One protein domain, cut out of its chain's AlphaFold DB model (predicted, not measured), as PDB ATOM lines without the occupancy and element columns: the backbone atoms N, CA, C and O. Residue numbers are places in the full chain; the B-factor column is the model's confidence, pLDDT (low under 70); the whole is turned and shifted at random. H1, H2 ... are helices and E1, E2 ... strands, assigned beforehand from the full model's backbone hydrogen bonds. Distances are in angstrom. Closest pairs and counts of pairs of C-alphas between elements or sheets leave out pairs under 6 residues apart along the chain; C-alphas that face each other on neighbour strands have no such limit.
ATOM      1  N   HIS A 148      18.552  52.553 -23.905       66.94
ATOM      2  CA  HIS A 148      19.323  53.149 -24.989       66.94
ATOM      3  C   HIS A 148      20.378  52.162 -25.504       66.94
ATOM      4  O   HIS A 148      21.162  51.615 -24.724       66.94
ATOM      5  N   TYR A 149      20.461  52.008 -26.825       59.12
ATOM      6  CA  TYR A 149      21.320  51.029 -27.490       59.12
ATOM      7  C   TYR A 149      22.798  51.112 -27.054       59.12
ATOM      8  O   TYR A 149      23.432  50.093 -26.830       59.12
ATOM      9  N   LEU A 150      23.345  52.308 -26.805       58.28
ATOM     10  CA  LEU A 150      24.732  52.484 -26.322       58.28
ATOM     11  C   LEU A 150      25.059  51.847 -24.951       58.28
ATOM     12  O   LEU A 150      26.230  51.826 -24.569       58.28
ATOM     13  N   LYS A 151      24.072  51.359 -24.192       63.03
ATOM     14  CA  LYS A 151      24.273  50.668 -22.908       63.03
ATOM     15  C   LYS A 151      23.424  49.392 -22.854       63.03
ATOM     16  O   LYS A 151      22.470  49.341 -22.078       63.03
ATOM     17  N   PRO A 152      23.732  48.376 -23.679       62.28
ATOM     18  CA  PRO A 152      22.969  47.143 -23.655       62.28
ATOM     19  C   PRO A 152      23.238  46.413 -22.336       62.28
ATOM     20  O   PRO A 152      24.386  46.217 -21.935       62.28
ATOM     21  N   GLU A 153      22.172  46.009 -21.654       65.69
ATOM     22  CA  GLU A 153      22.256  45.062 -20.548       65.69
ATOM     23  C   GLU A 153      21.917  43.679 -21.088       65.69
ATOM     24  O   GLU A 153      20.832  43.468 -21.631       65.69
ATOM     25  N   ARG A 154      22.848  42.729 -20.945       68.19
ATOM     26  CA  ARG A 154      22.623  41.356 -21.393       68.19
ATOM     27  C   ARG A 154      21.402  40.785 -20.676       68.19
ATOM     28  O   ARG A 154      21.392  40.644 -19.454       68.19
ATOM     29  N   PHE A 155      20.400  40.418 -21.459       83.69
ATOM     30  CA  PHE A 155      19.104  39.966 -20.985       83.69
ATOM     31  C   PHE A 155      18.711  38.682 -21.727       83.69
ATOM     32  O   PHE A 155      18.791  38.628 -22.953       83.69
ATOM     33  N   ASP A 156      18.330  37.634 -20.988       89.00
ATOM     34  CA  ASP A 156      17.782  36.397 -21.558       89.00
ATOM     35  C   ASP A 156      16.250  36.427 -21.431       89.00
ATOM     36  O   ASP A 156      15.745  36.384 -20.304       89.00
ATOM     37  N   PRO A 157      15.503  36.545 -22.544       92.19
ATOM     38  CA  PRO A 157      14.062  36.733 -22.489       92.19
ATOM     39  C   PRO A 157      13.295  35.514 -21.983       92.19
ATOM     40  O   PRO A 157      13.470  34.401 -22.491       92.19
ATOM     41  N   SER A 158      12.351  35.737 -21.069       94.31
ATOM     42  CA  SER A 158      11.351  34.749 -20.657       94.31
ATOM     43  C   SER A 158       9.952  35.074 -21.220       94.31
ATOM     44  O   SER A 158       9.721  36.190 -21.691       94.31
ATOM     45  N   PRO A 159       8.985  34.136 -21.155       93.88
ATOM     46  CA  PRO A 159       7.609  34.360 -21.620       93.88
ATOM     47  C   PRO A 159       6.885  35.520 -20.920       93.88
ATOM     48  O   PRO A 159       5.920  36.063 -21.455       93.88
ATOM     49  N   GLY A 160       7.305  35.848 -19.694       94.88
ATOM     50  CA  GLY A 160       6.695  36.885 -18.864       94.88
ATOM     51  C   GLY A 160       7.328  38.265 -19.025       94.88
ATOM     52  O   GLY A 160       6.844  39.218 -18.418       94.88
ATOM     53  N   ASP A 161       8.397  38.387 -19.812       95.06
ATOM     54  CA  ASP A 161       9.090  39.653 -20.011       95.06
ATOM     55  C   ASP A 161       8.564  40.404 -21.239       95.06
ATOM     56  O   ASP A 161       8.196  39.806 -22.252       95.06
ATOM     57  N   CYS A 162       8.600  41.735 -21.168       93.88
ATOM     58  CA  CYS A 162       8.559  42.574 -22.362       93.88
ATOM     59  C   CYS A 162       9.992  42.822 -22.831       93.88
ATOM     60  O   CYS A 162      10.884  43.084 -22.017       93.88
ATOM     61  N   PHE A 163      10.224  42.757 -24.134       91.25
ATOM     62  CA  PHE A 163      11.545  42.994 -24.701       91.25
ATOM     63  C   PHE A 163      11.472  43.422 -26.158       91.25
ATOM     64  O   PHE A 163      10.475  43.201 -26.837       91.25
ATOM     65  N   ALA A 164      12.541  44.040 -26.628       87.25
ATOM     66  CA  ALA A 164      12.715  44.467 -28.002       87.25
ATOM     67  C   ALA A 164      14.007  43.871 -28.555       87.25
ATOM     68  O   ALA A 164      14.940  43.581 -27.799       87.25
ATOM     69  N   HIS A 165      14.066  43.724 -29.874       82.19
ATOM     70  CA  HIS A 165      15.258  43.266 -30.587       82.19
ATOM     71  C   HIS A 165      15.777  41.870 -30.188       82.19
ATOM     72  O   HIS A 165      15.232  41.136 -29.353       82.19
ATOM     73  N   GLY A 166      16.891  41.506 -30.818       82.94
ATOM     74  CA  GLY A 166      17.588  40.249 -30.602       82.94
ATOM     75  C   GLY A 166      17.050  39.100 -31.450       82.94
ATOM     76  O   GLY A 166      16.248  39.267 -32.365       82.94
ATOM     77  N   SER A 167      17.563  37.909 -31.155       86.00
ATOM     78  CA  SER A 167      17.350  36.688 -31.946       86.00
ATOM     79  C   SER A 167      16.479  35.654 -31.234       86.00
ATOM     80  O   SER A 167      16.452  34.495 -31.633       86.00
ATOM     81  N   VAL A 168      15.776  36.041 -30.169       90.94
ATOM     82  CA  VAL A 168      14.895  35.156 -29.402       90.94
ATOM     83  C   VAL A 168      13.498  35.758 -29.366       90.94
ATOM     84  O   VAL A 168      13.349  36.956 -29.152       90.94
ATOM     85  N   ALA A 169      12.484  34.922 -29.562       94.06
ATOM     86  CA  ALA A 169      11.074  35.268 -29.433       94.06
ATOM     87  C   ALA A 169      10.338  34.151 -28.684       94.06
ATOM     88  O   ALA A 169      10.777  32.998 -28.709       94.06
ATOM     89  N   TRP A 170       9.211  34.475 -28.052       97.06
ATOM     90  CA  TRP A 170       8.295  33.475 -27.504       97.06
ATOM     91  C   TRP A 170       6.981  33.487 -28.277       97.06
ATOM     92  O   TRP A 170       6.206  34.432 -28.164       97.06
ATOM     93  N   LEU A 171       6.744  32.441 -29.070       97.06
ATOM     94  CA  LEU A 171       5.666  32.387 -30.063       97.06
ATOM     95  C   LEU A 171       4.732  31.187 -29.839       97.06
ATOM     96  O   LEU A 171       5.080  30.232 -29.135       97.06
ATOM     97  N   ASP A 172       3.571  31.230 -30.498       95.19
ATOM     98  CA  ASP A 172       2.589  30.133 -30.544       95.19
ATOM     99  C   ASP A 172       3.106  28.897 -31.275       95.19
ATOM    100  O   ASP A 172       2.711  27.771 -30.977       95.19
ATOM    101  N   GLU A 173       3.992  29.114 -32.247       94.81
ATOM    102  CA  GLU A 173       4.567  28.082 -33.097       94.81
ATOM    103  C   GLU A 173       6.085  28.009 -32.897       94.81
ATOM    104  O   GLU A 173       6.740  29.037 -32.719       94.81
ATOM    105  N   PRO A 174       6.699  26.817 -32.986       95.81
ATOM    106  CA  PRO A 174       8.139  26.638 -32.809       95.81
ATOM    107  C   PRO A 174       8.934  27.025 -34.072       95.81
ATOM    108  O   PRO A 174       9.827  26.293 -34.501       95.81
ATOM    109  N   ARG A 175       8.575  28.132 -34.737       94.44
ATOM    110  CA  ARG A 175       9.168  28.565 -36.013       94.44
ATOM    111  C   ARG A 175       9.341  30.073 -36.066       94.44
ATOM    112  O   ARG A 175       8.448  30.816 -35.674       94.44
ATOM    113  N   TRP A 176      10.487  30.518 -36.583       94.50
ATOM    114  CA  TRP A 176      10.753  31.944 -36.755       94.50
ATOM    115  C   TRP A 176       9.963  32.484 -37.958       94.50
ATOM    116  O   TRP A 176      10.093  31.927 -39.056       94.50
ATOM    117  N   PRO A 177       9.157  33.548 -37.793       94.94
ATOM    118  CA  PRO A 177       8.379  34.123 -38.882       94.94
ATOM    119  C   PRO A 177       9.249  34.602 -40.048       94.94
ATOM    120  O   PRO A 177      10.351  35.124 -39.865       94.94
ATOM    121  N   SER A 178       8.736  34.454 -41.267       94.06
ATOM    122  CA  SER A 178       9.385  34.922 -42.497       94.06
ATOM    123  C   SER A 178       8.448  35.827 -43.286       94.06
ATOM    124  O   SER A 178       7.232  35.659 -43.258       94.06
ATOM    125  N   CYS A 179       9.023  36.781 -44.012       94.06
ATOM    126  CA  CYS A 179       8.313  37.685 -44.901       94.06
ATOM    127  C   CYS A 179       7.609  36.899 -46.007       94.06
ATOM    128  O   CYS A 179       8.254  36.193 -46.782       94.06
ATOM    129  N   GLY A 180       6.300  37.089 -46.151       96.12
ATOM    130  CA  GLY A 180       5.493  36.446 -47.187       96.12
ATOM    131  C   GLY A 180       5.764  36.954 -48.609       96.12
ATOM    132  O   GLY A 180       5.113  36.499 -49.544       96.12
ATOM    133  N   ILE A 181       6.692  37.903 -48.787       95.69
ATOM    134  CA  ILE A 181       7.063  38.469 -50.094       95.69
ATOM    135  C   ILE A 181       8.447  37.997 -50.531       95.69
ATOM    136  O   ILE A 181       8.590  37.440 -51.614       95.69
ATOM    137  N   CYS A 182       9.474  38.225 -49.708       92.81
ATOM    138  CA  CYS A 182      10.858  37.889 -50.061       92.81
ATOM    139  C   CYS A 182      11.396  36.642 -49.349       92.81
ATOM    140  O   CYS A 182      12.575  36.331 -49.507       92.81
ATOM    141  N   ALA A 183      10.574  35.965 -48.538       92.69
ATOM    142  CA  ALA A 183      10.940  34.809 -47.714       92.69
ATOM    143  C   ALA A 183      12.088  35.052 -46.718       92.69
ATOM    144  O   ALA A 183      12.514  34.124 -46.032       92.69
ATOM    145  N   ARG A 184      12.583  36.292 -46.595       89.94
ATOM    146  CA  ARG A 184      13.567  36.638 -45.575       89.94
ATOM    147  C   ARG A 184      12.933  36.476 -44.194       89.94
ATOM    148  O   ARG A 184      11.780  36.873 -44.023       89.94
ATOM    149  N   PRO A 185      13.670  35.948 -43.216       90.06
ATOM    150  CA  PRO A 185      13.272  35.995 -41.816       90.06
ATOM    151  C   PRO A 185      12.843  37.422 -41.406       90.06
ATOM    152  O   PRO A 185      13.381  38.400 -41.931       90.06
ATOM    153  N   LEU A 186      11.886  37.558 -40.480       90.19
ATOM    154  CA  LEU A 186      11.449  38.864 -39.946       90.19
ATOM    155  C   LEU A 186      12.282  39.317 -38.739       90.19
ATOM    156  O   LEU A 186      12.675  38.486 -37.923       90.19
ATOM    157  N   GLU A 187      12.553  40.614 -38.617       87.75
ATOM    158  CA  GLU A 187      13.337  41.192 -37.515       87.75
ATOM    159  C   GLU A 187      12.436  41.469 -36.317       87.75
ATOM    160  O   GLU A 187      11.345  42.003 -36.489       87.75
ATOM    161  N   MET A 188      12.878  41.119 -35.106       88.12
ATOM    162  CA  MET A 188      12.121  41.419 -33.889       88.12
ATOM    163  C   MET A 188      12.120  42.925 -33.619       88.12
ATOM    164  O   MET A 188      13.173  43.505 -33.352       88.12
ATOM    165  N   CYS A 189      10.932  43.529 -33.633       87.62
ATOM    166  CA  CYS A 189      10.724  44.898 -33.177       87.62
ATOM    167  C   CYS A 189      10.494  44.875 -31.667       87.62
ATOM    168  O   CYS A 189      11.344  45.307 -30.895       87.62
ATOM    169  N   VAL A 190       9.379  44.279 -31.237       91.00
ATOM    170  CA  VAL A 190       8.980  44.247 -29.829       91.00
ATOM    171  C   VAL A 190       8.099  43.039 -29.521       91.00
ATOM    172  O   VAL A 190       7.277  42.610 -30.334       91.00
ATOM    173  N   GLN A 191       8.250  42.508 -28.312       94.56
ATOM    174  CA  GLN A 191       7.371  41.521 -27.713       94.56
ATOM    175  C   GLN A 191       6.857  42.037 -26.367       94.56
ATOM    176  O   GLN A 191       7.637  42.387 -25.480       94.56
ATOM    177  N   ILE A 192       5.533  42.069 -26.214       96.12
ATOM    178  CA  ILE A 192       4.843  42.504 -24.999       96.12
ATOM    179  C   ILE A 192       4.258  41.286 -24.298       96.12
ATOM    180  O   ILE A 192       3.509  40.507 -24.893       96.12
ATOM    181  N   ALA A 193       4.584  41.140 -23.018       96.38
ATOM    182  CA  ALA A 193       4.110  40.041 -22.196       96.38
ATOM    183  C   ALA A 193       2.580  40.083 -22.008       96.38
ATOM    184  O   ALA A 193       2.006  41.170 -21.868       96.38
ATOM    185  N   PRO A 194       1.922  38.914 -21.880       96.88
ATOM    186  CA  PRO A 194       0.483  38.841 -21.636       96.88
ATOM    187  C   PRO A 194      -0.004  39.675 -20.449       96.88
ATOM    188  O   PRO A 194      -1.058  40.297 -20.522       96.88
ATOM    189  N   ALA A 195       0.772  39.717 -19.361       94.88
ATOM    190  CA  ALA A 195       0.402  40.446 -18.150       94.88
ATOM    191  C   ALA A 195       0.309  41.964 -18.366       94.88
ATOM    192  O   ALA A 195      -0.510  42.615 -17.728       94.88
ATOM    193  N   VAL A 196       1.127  42.520 -19.265       94.50
ATOM    194  CA  VAL A 196       1.117  43.954 -19.591       94.50
ATOM    195  C   VAL A 196      -0.004  44.265 -20.582       94.50
ATOM    196  O   VAL A 196      -0.703  45.263 -20.437       94.50
ATOM    197  N   LEU A 197      -0.223  43.389 -21.567       95.69
ATOM    198  CA  LEU A 197      -1.257  43.588 -22.582       95.69
ATOM    199  C   LEU A 197      -2.683  43.363 -22.052       95.69
ATOM    200  O   LEU A 197      -3.632  43.908 -22.612       95.69
ATOM    201  N   ALA A 198      -2.836  42.600 -20.965       93.94
ATOM    202  CA  ALA A 198      -4.123  42.302 -20.332       93.94
ATOM    203  C   ALA A 198      -4.902  43.552 -19.892       93.94
ATOM    204  O   ALA A 198      -6.131  43.507 -19.817       93.94
ATOM    205  N   ASP A 199      -4.207  44.664 -19.640       91.69
ATOM    206  CA  ASP A 199      -4.839  45.944 -19.328       91.69
ATOM    207  C   ASP A 199      -5.576  46.535 -20.548       91.69
ATOM    208  O   ASP A 199      -6.525  47.288 -20.370       91.69
ATOM    209  N   PHE A 200      -5.216  46.172 -21.782       93.69
ATOM    210  CA  PHE A 200      -5.793  46.732 -23.014       93.69
ATOM    211  C   PHE A 200      -6.647  45.725 -23.791       93.69
ATOM    212  O   PHE A 200      -7.690  46.079 -24.353       93.69
ATOM    213  N   LEU A 201      -6.231  44.457 -23.823       93.25
ATOM    214  CA  LEU A 201      -6.890  43.405 -24.589       93.25
ATOM    215  C   LEU A 201      -7.233  42.189 -23.713       93.25
ATOM    216  O   LEU A 201      -6.389  41.699 -22.963       93.25
ATOM    217  N   PRO A 202      -8.457  41.645 -23.829       83.94
ATOM    218  CA  PRO A 202      -8.853  40.445 -23.110       83.94
ATOM    219  C   PRO A 202      -8.190  39.197 -23.713       83.94
ATOM    220  O   PRO A 202      -7.794  39.170 -24.879       83.94
ATOM    221  N   GLY A 203      -8.137  38.117 -22.930       83.56
ATOM    222  CA  GLY A 203      -7.756  36.789 -23.426       83.56
ATOM    223  C   GLY A 203      -6.335  36.334 -23.097       83.56
ATOM    224  O   GLY A 203      -5.946  35.267 -23.553       83.56
ATOM    225  N   GLY A 204      -5.572  37.093 -22.302       88.69
ATOM    226  CA  GLY A 204      -4.326  36.603 -21.694       88.69
ATOM    227  C   GLY A 204      -3.221  36.232 -22.689       88.69
ATOM    228  O   GLY A 204      -2.383  35.387 -22.382       88.69
ATOM    229  N   ARG A 205      -3.222  36.854 -23.872       95.19
ATOM    230  CA  ARG A 205      -2.172  36.725 -24.892       95.19
ATOM    231  C   ARG A 205      -1.235  37.926 -24.838       95.19
ATOM    232  O   ARG A 205      -1.648  39.011 -24.443       95.19
ATOM    233  N   GLY A 206       0.018  37.716 -25.219       96.56
ATOM    234  CA  GLY A 206       0.990  38.777 -25.461       96.56
ATOM    235  C   GLY A 206       0.886  39.303 -26.888       96.56
ATOM    236  O   GLY A 206       0.066  38.831 -27.672       96.56
ATOM    237  N   LEU A 207       1.739  40.258 -27.237       97.38
ATOM    238  CA  LEU A 207       1.905  40.765 -28.601       97.38
ATOM    239  C   LEU A 207       3.319  40.431 -29.064       97.38
ATOM    240  O   LEU A 207       4.270  40.683 -28.330       97.38
ATOM    241  N   ALA A 208       3.459  39.924 -30.282       96.56
ATOM    242  CA  ALA A 208       4.737  39.859 -30.976       96.56
ATOM    243  C   ALA A 208       4.639  40.670 -32.269       96.56
ATOM    244  O   ALA A 208       3.734  40.441 -33.074       96.56
ATOM    245  N   ALA A 209       5.571  41.605 -32.442       94.50
ATOM    246  CA  ALA A 209       5.735  42.414 -33.639       94.50
ATOM    247  C   ALA A 209       7.130  42.168 -34.224       94.50
ATOM    248  O   ALA A 209       8.147  42.561 -33.649       94.50
ATOM    249  N   LEU A 210       7.163  41.497 -35.372       92.69
ATOM    250  CA  LEU A 210       8.356  41.306 -36.186       92.69
ATOM    251  C   LEU A 210       8.118  41.889 -37.578       92.69
ATOM    252  O   LEU A 210       7.018  41.775 -38.114       92.69
ATOM    253  N   PHE A 211       9.147  42.458 -38.196       90.12
ATOM    254  CA  PHE A 211       8.993  43.239 -39.419       90.12
ATOM    255  C   PHE A 211      10.076  42.948 -40.463       90.12
ATOM    256  O   PHE A 211      11.228  42.655 -40.147       90.12
ATOM    257  N   CYS A 212       9.713  43.016 -41.745       89.38
ATOM    258  CA  CYS A 212      10.643  42.875 -42.859       89.38
ATOM    259  C   CYS A 212      11.120  44.249 -43.325       89.38
ATOM    260  O   CYS A 212      10.523  44.841 -44.223       89.38
ATOM    261  N   PHE A 213      12.256  44.715 -42.813       82.69
ATOM    262  CA  PHE A 213      12.837  46.004 -43.214       82.69
ATOM    263  C   PHE A 213      13.232  46.077 -44.694       82.69
ATOM    264  O   PHE A 213      13.312  47.153 -45.273       82.69
ATOM    265  N   HIS A 214      13.416  44.934 -45.358       84.81
ATOM    266  CA  HIS A 214      13.696  44.916 -46.792       84.81
ATOM    267  C   HIS A 214      12.468  45.261 -47.653       84.81
ATOM    268  O   HIS A 214      12.575  46.029 -48.604       84.81
ATOM    269  N   CYS A 215      11.304  44.674 -47.355       88.00
ATOM    270  CA  CYS A 215      10.088  44.894 -48.145       88.00
ATOM    271  C   CYS A 215       9.211  46.015 -47.584       88.00
ATOM    272  O   CYS A 215       8.496  46.667 -48.343       88.00
ATOM    273  N   GLY A 216       9.251  46.222 -46.273       83.94
ATOM    274  CA  GLY A 216       8.333  47.091 -45.561       83.94
ATOM    275  C   GLY A 216       8.513  48.576 -45.843       83.94
ATOM    276  O   GLY A 216       7.514  49.275 -45.913       83.94
ATOM    277  N   VAL A 217       9.723  49.031 -46.184       80.19
ATOM    278  CA  VAL A 217       9.985  50.418 -46.638       80.19
ATOM    279  C   VAL A 217       9.153  50.804 -47.876       80.19
ATOM    280  O   VAL A 217       8.892  51.979 -48.144       80.19
ATOM    281  N   ALA A 218       8.756  49.822 -48.688       84.19
ATOM    282  CA  ALA A 218       7.923  50.034 -49.871       84.19
ATOM    283  C   ALA A 218       6.475  49.548 -49.699       84.19
ATOM    284  O   ALA A 218       5.644  49.834 -50.555       84.19
ATOM    285  N   LYS A 219       6.186  48.767 -48.653       88.38
ATOM    286  CA  LYS A 219       4.912  48.061 -48.443       88.38
ATOM    287  C   LYS A 219       4.531  48.102 -46.967       88.38
ATOM    288  O   LYS A 219       4.331  47.069 -46.335       88.38
ATOM    289  N   ASN A 220       4.505  49.305 -46.422       85.38
ATOM    290  CA  ASN A 220       4.490  49.591 -44.994       85.38
ATOM    291  C   ASN A 220       3.190  49.226 -44.254       85.38
ATOM    292  O   ASN A 220       3.168  49.264 -43.030       85.38
ATOM    293  N   SER A 221       2.150  48.816 -44.976       88.69
ATOM    294  CA  SER A 221       0.882  48.304 -44.437       88.69
ATOM    295  C   SER A 221       0.512  46.901 -44.957       88.69
ATOM    296  O   SER A 221      -0.556  46.375 -44.651       88.69
ATOM    297  N   ASP A 222       1.375  46.249 -45.752       92.44
ATOM    298  CA  ASP A 222       1.088  44.918 -46.310       92.44
ATOM    299  C   ASP A 222       1.269  43.835 -45.237       92.44
ATOM    300  O   ASP A 222       2.382  43.558 -44.795       92.44
ATOM    301  N   ALA A 223       0.189  43.146 -44.865       93.06
ATOM    302  CA  ALA A 223       0.208  42.118 -43.821       93.06
ATOM    303  C   ALA A 223       1.266  41.010 -44.024       93.06
ATOM    304  O   ALA A 223       1.660  40.350 -43.067       93.06
ATOM    305  N   ARG A 224       1.763  40.791 -45.249       95.12
ATOM    306  CA  ARG A 224       2.800  39.786 -45.538       95.12
ATOM    307  C   ARG A 224       4.207  40.230 -45.146       95.12
ATOM    308  O   ARG A 224       5.095  39.379 -45.082       95.12
ATOM    309  N   VAL A 225       4.454  41.527 -44.949       93.56
ATOM    310  CA  VAL A 225       5.788  42.035 -44.588       93.56
ATOM    311  C   VAL A 225       6.043  42.046 -43.086       93.56
ATOM    312  O   VAL A 225       7.157  42.368 -42.680       93.56
ATOM    313  N   ALA A 226       5.064  41.673 -42.264       94.00
ATOM    314  CA  ALA A 226       5.210  41.659 -40.819       94.00
ATOM    315  C   ALA A 226       4.497  40.467 -40.176       94.00
ATOM    316  O   ALA A 226       3.584  39.864 -40.734       94.00
ATOM    317  N   TYR A 227       4.920  40.147 -38.962       96.06
ATOM    318  CA  TYR A 227       4.230  39.271 -38.038       96.06
ATOM    319  C   TYR A 227       3.842  40.143 -36.852       96.06
ATOM    320  O   TYR A 227       4.645  40.348 -35.949       96.06
ATOM    321  N   VAL A 228       2.637  40.708 -36.900       96.19
ATOM    322  CA  VAL A 228       2.055  41.512 -35.818       96.19
ATOM    323  C   VAL A 228       0.832  40.762 -35.316       96.19
ATOM    324  O   VAL A 228      -0.232  40.808 -35.930       96.19
ATOM    325  N   ARG A 229       1.009  39.968 -34.258       95.69
ATOM    326  CA  ARG A 229      -0.019  39.027 -33.789       95.69
ATOM    327  C   ARG A 229      -0.095  38.969 -32.274       95.69
ATOM    328  O   ARG A 229       0.910  39.106 -31.577       95.69
ATOM    329  N   LEU A 230      -1.301  38.691 -31.785       96.50
ATOM    330  CA  LEU A 230      -1.493  38.238 -30.415       96.50
ATOM    331  C   LEU A 230      -1.002  36.798 -30.298       96.50
ATOM    332  O   LEU A 230      -1.462  35.953 -31.064       96.50
ATOM    333  N   VAL A 231      -0.110  36.538 -29.345       95.88
ATOM    334  CA  VAL A 231       0.546  35.239 -29.173       95.88
ATOM    335  C   VAL A 231       0.432  34.710 -27.751       95.88
ATOM    336  O   VAL A 231       0.503  35.455 -26.774       95.88
ATOM    337  N   GLU A 232       0.296  33.402 -27.616       96.38
ATOM    338  CA  GLU A 232       0.603  32.668 -26.401       96.38
ATOM    339  C   GLU A 232       2.094  32.285 -26.418       96.38
ATOM    340  O   GLU A 232       2.538  31.533 -27.288       96.38
ATOM    341  N   PRO A 233       2.904  32.770 -25.464       94.56
ATOM    342  CA  PRO A 233       4.355  32.591 -25.489       94.56
ATOM    343  C   PRO A 233       4.769  31.170 -25.051       94.56
ATOM    344  O   PRO A 233       5.359  30.973 -23.989       94.56
ATOM    345  N   ARG A 234       4.438  30.156 -25.862       95.94
ATOM    346  CA  ARG A 234       4.626  28.723 -25.563       95.94
ATOM    347  C   ARG A 234       6.007  28.204 -25.956       95.94
ATOM    348  O   ARG A 234       6.565  27.356 -25.260       95.94
ATOM    349  N   HIS A 235       6.556  28.688 -27.068       97.44
ATOM    350  CA  HIS A 235       7.807  28.187 -27.630       97.44
ATOM    351  C   HIS A 235       8.878  29.268 -27.653       97.44
ATOM    352  O   HIS A 235       8.667  30.324 -28.240       97.44
ATOM    353  N   ARG A 236      10.057  28.974 -27.093       96.44
ATOM    354  CA  ARG A 236      11.261  29.783 -27.307       96.44
ATOM    355  C   ARG A 236      11.791  29.499 -28.707       96.44
ATOM    356  O   ARG A 236      12.268  28.398 -28.977       96.44
ATOM    357  N   VAL A 237      11.699  30.483 -29.587       95.31
ATOM    358  CA  VAL A 237      12.136  30.395 -30.979       95.31
ATOM    359  C   VAL A 237      13.388  31.239 -31.156       95.31
ATOM    360  O   VAL A 237      13.427  32.391 -30.731       95.31
ATOM    361  N   THR A 238      14.410  30.668 -31.789       91.62
ATOM    362  CA  THR A 238      15.658  31.368 -32.103       91.62
ATOM    363  C   THR A 238      15.712  31.692 -33.593       91.62
ATOM    364  O   THR A 238      15.499  30.816 -34.431       91.62
ATOM    365  N   GLY A 239      15.964  32.959 -33.912       85.12
ATOM    366  CA  GLY A 239      16.175  33.439 -35.272       85.12
ATOM    367  C   GLY A 239      17.505  32.945 -35.860       85.12
ATOM    368  O   GLY A 239      18.371  32.457 -35.133       85.12
ATOM    369  N   PRO A 240      17.692  33.043 -37.183       78.94
ATOM    370  CA  PRO A 240      18.883  32.525 -37.850       78.94
ATOM    371  C   PRO A 240      20.172  33.259 -37.441       78.94
ATOM    372  O   PRO A 240      20.194  34.481 -37.315       78.94
ATOM    373  N   GLU A 241      21.272  32.506 -37.295       63.62
ATOM    374  CA  GLU A 241      22.583  33.014 -36.841       63.62
ATOM    375  C   GLU A 241      23.241  34.010 -37.816       63.62
ATOM    376  O   GLU A 241      23.946  34.936 -37.400       63.62
ATOM    377  N   ALA A 242      23.022  33.817 -39.120       58.47
ATOM    378  CA  ALA A 242      23.543  34.664 -40.189       58.47
ATOM    379  C   ALA A 242      22.479  35.684 -40.608       58.47
ATOM    380  O   ALA A 242      21.800  35.527 -41.622       58.47
ATOM    381  N   TRP A 243      22.325  36.726 -39.798       59.03
ATOM    382  CA  TRP A 243      21.444  37.845 -40.104       59.03
ATOM    383  C   TRP A 243      22.227  38.993 -40.750       59.03
ATOM    384  O   TRP A 243      23.140  39.538 -40.132       59.03
ATOM    385  N   GLN A 244      21.874  39.388 -41.975       58.69
ATOM    386  CA  GLN A 244      22.248  40.697 -42.521       58.69
ATOM    387  C   GLN A 244      21.024  41.601 -42.409       58.69
ATOM    388  O   GLN A 244      20.120  41.522 -43.242       58.69
ATOM    389  N   SER A 245      20.979  42.398 -41.337       56.97
ATOM    390  CA  SER A 245      19.891  43.357 -41.131       56.97
ATOM    391  C   SER A 245      19.931  44.379 -42.255       56.97
ATOM    392  O   SER A 245      21.008  44.793 -42.691       56.97
ATOM    393  N   ALA A 246      18.751  44.739 -42.754       59.22
ATOM    394  CA  ALA A 246      18.617  45.854 -43.683       59.22
ATOM    395  C   ALA A 246      18.571  47.205 -42.944       59.22
ATOM    396  O   ALA A 246      18.756  48.236 -43.584       59.22
ATOM    397  N   SER A 247      18.351  47.194 -41.623       57.22
ATOM    398  CA  SER A 247      18.487  48.368 -40.759       57.22
ATOM    399  C   SER A 247      19.964  48.574 -40.402       57.22
ATOM    400  O   SER A 247      20.720  47.608 -40.256       57.22
ATOM    401  N   SER A 248      20.410  49.831 -40.347       43.72
ATOM    402  CA  SER A 248      21.800  50.227 -40.086       43.72
ATOM    403  C   SER A 248      22.373  49.471 -38.885       43.72
ATOM    404  O   SER A 248      21.936  49.653 -37.753       43.72
ATOM    405  N   GLY A 249      23.316  48.571 -39.173       54.78
ATOM    406  CA  GLY A 249      23.549  47.367 -38.385       54.78
ATOM    407  C   GLY A 249      23.681  47.558 -36.879       54.78
ATOM    408  O   GLY A 249      24.646  48.163 -36.435       54.78
ATOM    409  N   TRP A 250      22.785  46.943 -36.100       55.59
ATOM    410  CA  TRP A 250      22.931  46.820 -34.647       55.59
ATOM    411  C   TRP A 250      22.424  45.472 -34.076       55.59
ATOM    412  O   TRP A 250      21.898  44.621 -34.787       55.59
ATOM    413  N   LEU A 251      22.742  45.290 -32.786       57.06
ATOM    414  CA  LEU A 251      22.895  44.109 -31.911       57.06
ATOM    415  C   LEU A 251      22.064  42.823 -32.104       57.06
ATOM    416  O   LEU A 251      20.851  42.820 -32.267       57.06
ATOM    417  N   ARG A 252      22.743  41.697 -31.828       57.94
ATOM    418  CA  ARG A 252      22.154  40.356 -31.620       57.94
ATOM    419  C   ARG A 252      21.414  40.187 -30.284       57.94
ATOM    420  O   ARG A 252      20.754  39.164 -30.091       57.94
ATOM    421  N   GLU A 253      21.579  41.123 -29.354       76.12
ATOM    422  CA  GLU A 253      21.125  40.986 -27.970       76.12
ATOM    423  C   GLU A 253      19.740  41.602 -27.770       76.12
ATOM    424  O   GLU A 253      19.467  42.711 -28.226       76.12
ATOM    425  N   SER A 254      18.869  40.870 -27.079       83.69
ATOM    426  CA  SER A 254      17.554  41.364 -26.684       83.69
ATOM    427  C   SER A 254      17.677  42.429 -25.602       83.69
ATOM    428  O   SER A 254      18.487  42.308 -24.684       83.69
ATOM    429  N   GLN A 255      16.831  43.450 -25.688       83.44
ATOM    430  CA  GLN A 255      16.772  44.550 -24.736       83.44
ATOM    431  C   GLN A 255      15.506  44.435 -23.893       83.44
ATOM    432  O   GLN A 255      14.404  44.316 -24.427       83.44
ATOM    433  N   ARG A 256      15.654  44.483 -22.567       87.94
ATOM    434  CA  ARG A 256      14.515  44.451 -21.645       87.94
ATOM    435  C   ARG A 256      13.661  45.702 -21.824       87.94
ATOM    436  O   ARG A 256      14.167  46.801 -21.657       87.94
ATOM    437  N   VAL A 257      12.365  45.539 -22.052       88.75
ATOM    438  CA  VAL A 257      11.402  46.644 -22.114       88.75
ATOM    439  C   VAL A 257      10.673  46.737 -20.781       88.75
ATOM    440  O   VAL A 257      10.134  45.746 -20.291       88.75
ATOM    441  N   GLY A 338       1.957  59.607 -31.702       64.50
ATOM    442  CA  GLY A 338       2.327  60.669 -32.645       64.50
ATOM    443  C   GLY A 338       1.927  60.345 -34.093       64.50
ATOM    444  O   GLY A 338       2.597  60.794 -35.008       64.50
ATOM    445  N   TRP A 339       0.876  59.536 -34.285       73.62
ATOM    446  CA  TRP A 339       0.353  59.104 -35.571       73.62
ATOM    447  C   TRP A 339      -0.145  60.321 -36.331       73.62
ATOM    448  O   TRP A 339      -1.178  60.906 -35.985       73.62
ATOM    449  N   ASP A 340       0.634  60.706 -37.330       69.12
ATOM    450  CA  ASP A 340       0.472  61.951 -38.060       69.12
ATOM    451  C   ASP A 340      -0.330  61.785 -39.365       69.12
ATOM    452  O   ASP A 340      -0.606  62.759 -40.058       69.12
ATOM    453  N   GLN A 341      -0.777  60.562 -39.676       70.50
ATOM    454  CA  GLN A 341      -1.483  60.215 -40.918       70.50
ATOM    455  C   GLN A 341      -2.841  59.569 -40.648       70.50
ATOM    456  O   GLN A 341      -3.057  58.374 -40.856       70.50
ATOM    457  N   ALA A 342      -3.803  60.361 -40.174       68.38
ATOM    458  CA  ALA A 342      -5.121  59.838 -39.820       68.38
ATOM    459  C   ALA A 342      -5.830  59.100 -40.982       68.38
ATOM    460  O   ALA A 342      -6.547  58.132 -40.730       68.38
ATOM    461  N   ASP A 343      -5.584  59.484 -42.237       70.00
ATOM    462  CA  ASP A 343      -6.116  58.853 -43.454       70.00
ATOM    463  C   ASP A 343      -5.572  57.437 -43.714       70.00
ATOM    464  O   ASP A 343      -6.248  56.609 -44.329       70.00
ATOM    465  N   ALA A 344      -4.382  57.117 -43.204       80.62
ATOM    466  CA  ALA A 344      -3.792  55.786 -43.299       80.62
ATOM    467  C   ALA A 344      -4.256  54.835 -42.175       80.62
ATOM    468  O   ALA A 344      -3.826  53.676 -42.132       80.62
ATOM    469  N   THR A 345      -5.144  55.286 -41.278       86.94
ATOM    470  CA  THR A 345      -5.679  54.460 -40.185       86.94
ATOM    471  C   THR A 345      -6.428  53.240 -40.745       86.94
ATOM    472  O   THR A 345      -7.389  53.392 -41.507       86.94
ATOM    473  N   PRO A 346      -6.046  52.002 -40.376       90.88
ATOM    474  CA  PRO A 346      -6.728  50.810 -40.863       90.88
ATOM    475  C   PRO A 346      -8.201  50.756 -40.444       90.88
ATOM    476  O   PRO A 346      -8.568  51.095 -39.318       90.88
ATOM    477  N   SER A 347      -9.050  50.228 -41.325       92.06
ATOM    478  CA  SER A 347     -10.458  49.951 -41.036       92.06
ATOM    479  C   SER A 347     -10.792  48.478 -41.255       92.06
ATOM    480  O   SER A 347     -10.150  47.760 -42.025       92.06
ATOM    481  N   CYS A 348     -11.815  48.005 -40.549       94.19
ATOM    482  CA  CYS A 348     -12.380  46.672 -40.717       94.19
ATOM    483  C   CYS A 348     -13.910  46.760 -40.839       94.19
ATOM    484  O   CYS A 348     -14.489  47.843 -40.803       94.19
ATOM    485  N   ALA A 349     -14.596  45.617 -40.928       94.69
ATOM    486  CA  ALA A 349     -16.063  45.576 -40.997       94.69
ATOM    487  C   ALA A 349     -16.775  46.224 -39.786       94.69
ATOM    488  O   ALA A 349     -17.967  46.507 -39.862       94.69
ATOM    489  N   HIS A 350     -16.053  46.467 -38.686       93.56
ATOM    490  CA  HIS A 350     -16.556  47.101 -37.463       93.56
ATOM    491  C   HIS A 350     -16.171  48.588 -37.349       93.56
ATOM    492  O   HIS A 350     -16.297  49.169 -36.274       93.56
ATOM    493  N   GLY A 351     -15.682  49.190 -38.439       91.38
ATOM    494  CA  GLY A 351     -15.259  50.588 -38.503       91.38
ATOM    495  C   GLY A 351     -13.745  50.779 -38.415       91.38
ATOM    496  O   GLY A 351     -12.965  49.834 -38.595       91.38
ATOM    497  N   GLU A 352     -13.349  52.026 -38.160       91.31
ATOM    498  CA  GLU A 352     -11.965  52.428 -37.885       91.31
ATOM    499  C   GLU A 352     -11.392  51.598 -36.723       91.31
ATOM    500  O   GLU A 352     -12.054  51.374 -35.700       91.31
ATOM    501  N   MET A 353     -10.184  51.066 -36.907       93.56
ATOM    502  CA  MET A 353      -9.514  50.263 -35.888       93.56
ATOM    503  C   MET A 353      -8.864  51.165 -34.836       93.56
ATOM    504  O   MET A 353      -8.357  52.238 -35.134       93.56
ATOM    505  N   LEU A 354      -8.858  50.700 -33.590       93.69
ATOM    506  CA  LEU A 354      -8.355  51.445 -32.441       93.69
ATOM    507  C   LEU A 354      -6.838  51.323 -32.343       93.69
ATOM    508  O   LEU A 354      -6.307  50.210 -32.387       93.69
ATOM    509  N   HIS A 355      -6.146  52.436 -32.133       93.38
ATOM    510  CA  HIS A 355      -4.710  52.444 -31.893       93.38
ATOM    511  C   HIS A 355      -4.368  51.705 -30.587       93.38
ATOM    512  O   HIS A 355      -4.991  51.923 -29.542       93.38
ATOM    513  N   LEU A 356      -3.426  50.764 -30.672       94.81
ATOM    514  CA  LEU A 356      -3.014  49.882 -29.577       94.81
ATOM    515  C   LEU A 356      -1.564  50.113 -29.158       94.81
ATOM    516  O   LEU A 356      -1.282  50.116 -27.962       94.81
ATOM    517  N   LEU A 357      -0.647  50.212 -30.119       93.38
ATOM    518  CA  LEU A 357       0.786  50.343 -29.862       93.38
ATOM    519  C   LEU A 357       1.367  51.399 -30.790       93.38
ATOM    520  O   LEU A 357       1.159  51.335 -32.000       93.38
ATOM    521  N   ASP A 358       2.129  52.314 -30.212       90.00
ATOM    522  CA  ASP A 358       3.095  53.149 -30.909       90.00
ATOM    523  C   ASP A 358       4.491  52.605 -30.607       90.00
ATOM    524  O   ASP A 358       4.853  52.438 -29.441       90.00
ATOM    525  N   TYR A 359       5.258  52.263 -31.632       86.69
ATOM    526  CA  TYR A 359       6.643  51.843 -31.485       86.69
ATOM    527  C   TYR A 359       7.532  52.714 -32.363       86.69
ATOM    528  O   TYR A 359       7.912  52.333 -33.471       86.69
ATOM    529  N   GLU A 360       7.892  53.870 -31.824       77.50
ATOM    530  CA  GLU A 360       8.951  54.746 -32.314       77.50
ATOM    531  C   GLU A 360      10.301  54.128 -31.925       77.50
ATOM    532  O   GLU A 360      11.017  54.618 -31.051       77.50
ATOM    533  N   GLY A 361      10.607  52.969 -32.518       60.12
ATOM    534  CA  GLY A 361      11.692  52.052 -32.159       60.12
ATOM    535  C   GLY A 361      13.117  52.617 -32.176       60.12
ATOM    536  O   GLY A 361      14.064  51.838 -32.204       60.12
ATOM    537  N   GLY A 362      13.316  53.932 -32.169       60.28
ATOM    538  CA  GLY A 362      14.600  54.575 -32.364       60.28
ATOM    539  C   GLY A 362      15.190  54.193 -33.722       60.28
ATOM    540  O   GLY A 362      14.469  53.972 -34.683       60.28
ATOM    541  N   GLN A 363      16.515  54.041 -33.773       49.16
ATOM    542  CA  GLN A 363      17.379  53.895 -34.965       49.16
ATOM    543  C   GLN A 363      17.051  52.773 -35.981       49.16
ATOM    544  O   GLN A 363      17.827  52.553 -36.910       49.16
ATOM    545  N   PHE A 364      15.970  52.014 -35.795       51.34
ATOM    546  CA  PHE A 364      15.543  50.921 -36.678       51.34
ATOM    547  C   PHE A 364      14.520  51.372 -37.719       51.34
ATOM    548  O   PHE A 364      14.466  50.816 -38.817       51.34
ATOM    549  N   LEU A 365      13.720  52.370 -37.362       53.28
ATOM    550  CA  LEU A 365      12.773  53.045 -38.223       53.28
ATOM    551  C   LEU A 365      13.237  54.502 -38.223       53.28
ATOM    552  O   LEU A 365      13.330  55.099 -37.157       53.28
ATOM    553  N   ASP A 366      13.480  55.113 -39.379       58.38
ATOM    554  CA  ASP A 366      13.500  56.587 -39.469       58.38
ATOM    555  C   ASP A 366      12.061  57.162 -39.240       58.38
ATOM    556  O   ASP A 366      11.727  58.241 -39.714       58.38
ATOM    557  N   GLY A 367      11.209  56.427 -38.500       71.62
ATOM    558  CA  GLY A 367       9.776  56.597 -38.256       71.62
ATOM    559  C   GLY A 367       9.278  55.638 -37.153       71.62
ATOM    560  O   GLY A 367      10.021  55.309 -36.226       71.62
ATOM    561  N   ALA A 368       8.035  55.155 -37.231       82.12
ATOM    562  CA  ALA A 368       7.385  54.372 -36.173       82.12
ATOM    563  C   ALA A 368       6.571  53.171 -36.699       82.12
ATOM    564  O   ALA A 368       6.213  53.095 -37.870       82.12
ATOM    565  N   LEU A 369       6.313  52.174 -35.845       88.06
ATOM    566  CA  LEU A 369       5.394  51.065 -36.123       88.06
ATOM    567  C   LEU A 369       4.142  51.223 -35.260       88.06
ATOM    568  O   LEU A 369       4.184  51.018 -34.048       88.06
ATOM    569  N   HIS A 370       3.014  51.495 -35.904       91.69
ATOM    570  CA  HIS A 370       1.711  51.620 -35.264       91.69
ATOM    571  C   HIS A 370       0.933  50.316 -35.408       91.69
ATOM    572  O   HIS A 370       0.822  49.772 -36.506       91.69
ATOM    573  N   VAL A 371       0.375  49.807 -34.311       94.69
ATOM    574  CA  VAL A 371      -0.477  48.608 -34.307       94.69
ATOM    575  C   VAL A 371      -1.885  48.990 -33.893       94.69
ATOM    576  O   VAL A 371      -2.078  49.725 -32.926       94.69
ATOM    577  N   PHE A 372      -2.866  48.429 -34.593       95.12
ATOM    578  CA  PHE A 372      -4.279  48.718 -34.421       95.12
ATOM    579  C   PHE A 372      -5.064  47.443 -34.117       95.12
ATOM    580  O   PHE A 372      -4.818  46.373 -34.683       95.12
ATOM    581  N   SER A 373      -6.047  47.563 -33.230       95.69
ATOM    582  CA  SER A 373      -6.970  46.500 -32.850       95.69
ATOM    583  C   SER A 373      -8.378  46.814 -33.331       95.69
ATOM    584  O   SER A 373      -8.874  47.928 -33.201       95.69
ATOM    585  N   CYS A 374      -9.081  45.790 -33.802       94.56
ATOM    586  CA  CYS A 374     -10.508  45.892 -34.070       94.56
ATOM    587  C   CYS A 374     -11.269  46.284 -32.795       94.56
ATOM    588  O   CYS A 374     -10.987  45.747 -31.717       94.56
ATOM    589  N   ARG A 375     -12.252  47.181 -32.933       90.50
ATOM    590  CA  ARG A 375     -13.123  47.646 -31.843       90.50
ATOM    591  C   ARG A 375     -13.853  46.489 -31.156       90.50
ATOM    592  O   ARG A 375     -13.824  46.382 -29.935       90.50
ATOM    593  N   GLU A 376     -14.393  45.568 -31.951       90.75
ATOM    594  CA  GLU A 376     -15.061  44.349 -31.470       90.75
ATOM    595  C   GLU A 376     -14.074  43.236 -31.078       90.75
ATOM    596  O   GLU A 376     -14.473  42.201 -30.554       90.75
ATOM    597  N   ARG A 377     -12.766  43.433 -31.315       88.81
ATOM    598  CA  ARG A 377     -11.681  42.501 -30.945       88.81
ATOM    599  C   ARG A 377     -11.814  41.098 -31.560       88.81
ATOM    600  O   ARG A 377     -11.283  40.128 -31.023       88.81
ATOM    601  N   VAL A 378     -12.500  40.997 -32.699       90.06
ATOM    602  CA  VAL A 378     -12.715  39.735 -33.435       90.06
ATOM    603  C   VAL A 378     -11.842  39.585 -34.683       90.06
ATOM    604  O   VAL A 378     -11.676  38.474 -35.179       90.06
ATOM    605  N   CYS A 379     -11.294  40.684 -35.208       92.69
ATOM    606  CA  CYS A 379     -10.406  40.658 -36.375       92.69
ATOM    607  C   CYS A 379      -8.937  40.513 -35.954       92.69
ATOM    608  O   CYS A 379      -8.584  40.783 -34.804       92.69
ATOM    609  N   GLU A 380      -8.079  40.125 -36.901       92.44
ATOM    610  CA  GLU A 380      -6.627  40.210 -36.708       92.44
ATOM    611  C   GLU A 380      -6.187  41.670 -36.488       92.44
ATOM    612  O   GLU A 380      -6.887  42.613 -36.871       92.44
ATOM    613  N   LEU A 381      -5.030  41.844 -35.844       96.06
ATOM    614  CA  LEU A 381      -4.409  43.158 -35.702       96.06
ATOM    615  C   LEU A 381      -4.003  43.689 -37.081       96.06
ATOM    616  O   LEU A 381      -3.583  42.923 -37.950       96.06
ATOM    617  N   ALA A 382      -4.085  45.002 -37.247       95.25
ATOM    618  CA  ALA A 382      -3.515  45.707 -38.386       95.25
ATOM    619  C   ALA A 382      -2.305  46.522 -37.929       95.25
ATOM    620  O   ALA A 382      -2.123  46.760 -36.734       95.25
ATOM    621  N   PHE A 383      -1.473  46.951 -38.870       93.81
ATOM    622  CA  PHE A 383      -0.355  47.833 -38.572       93.81
ATOM    623  C   PHE A 383      -0.093  48.795 -39.727       93.81
ATOM    624  O   PHE A 383      -0.446  48.506 -40.873       93.81
ATOM    625  N   VAL A 384       0.582  49.895 -39.413       90.56
ATOM    626  CA  VAL A 384       1.219  50.776 -40.388       90.56
ATOM    627  C   VAL A 384       2.618  51.107 -39.885       90.56
ATOM    628  O   VAL A 384       2.805  51.351 -38.698       90.56
ATOM    629  N   ALA A 385       3.606  51.052 -40.773       86.56
ATOM    630  CA  ALA A 385       4.970  51.472 -40.485       86.56
ATOM    631  C   ALA A 385       5.304  52.790 -41.204       86.56
ATOM    632  O   ALA A 385       4.919  53.002 -42.352       86.56
ATOM    633  N   GLU A 386       6.071  53.651 -40.563       80.62
ATOM    634  CA  GLU A 386       6.568  54.913 -41.100       80.62
ATOM    635  C   GLU A 386       8.097  54.849 -41.207       80.62
ATOM    636  O   GLU A 386       8.758  54.201 -40.390       80.62
ATOM    637  N   PHE A 387       8.645  55.453 -42.266       73.62
ATOM    638  CA  PHE A 387      10.057  55.363 -42.658       73.62
ATOM    639  C   PHE A 387      10.581  56.654 -43.260       73.62
ATOM    640  O   PHE A 387       9.851  57.252 -44.090       73.62
TER     641      PHE A 387
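AT A GLANCE: This is residues 148 to 257 and 338 to 387 of the 387 residues of an uncharacterized protein of Corallococcus exercitus (UniProt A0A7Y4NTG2). With little regular structure, sheets E5 E4 E3 E1 E7 and E8 E9 E10 stand partly face to face as a sandwich, E2 and E6 over the larger sheet's other face. Ten strands and two helices hold 56 of 160 printed residues, mostly strand. Compact, with 14.9 A radius of gyration of the C-alphas, it spans 41 by 33 by 29 A, its sheets antiparallel.

IN THESE COORDINATES: E1 is residues 162 to 164, from C-alpha (8.559, 42.574, -22.362); E2 168 to 171; E3 187 to 192; H1 194 to 197; E4 206 to 211; H2 213 to 216; E5 226 to 231; E6 235 to 238; E7 255 to 257; E8 354 to 360, 17.6 A; E9 369 to 373; E10 382 to 385, ending at (4.970, 51.472, -40.485).

HOW THE PARTS SIT: Across E4 and E5, N 208 and O 229 are within hydrogen-bond range, 3.0 A. Val 228 and Phe 383, closest C-alphas of E5 and E10, are 7.3 A apart.

THE WHOLE: Residues 258 to 337 are cut out, a 19.7 A gap; 28 printed residues have pLDDT under 70.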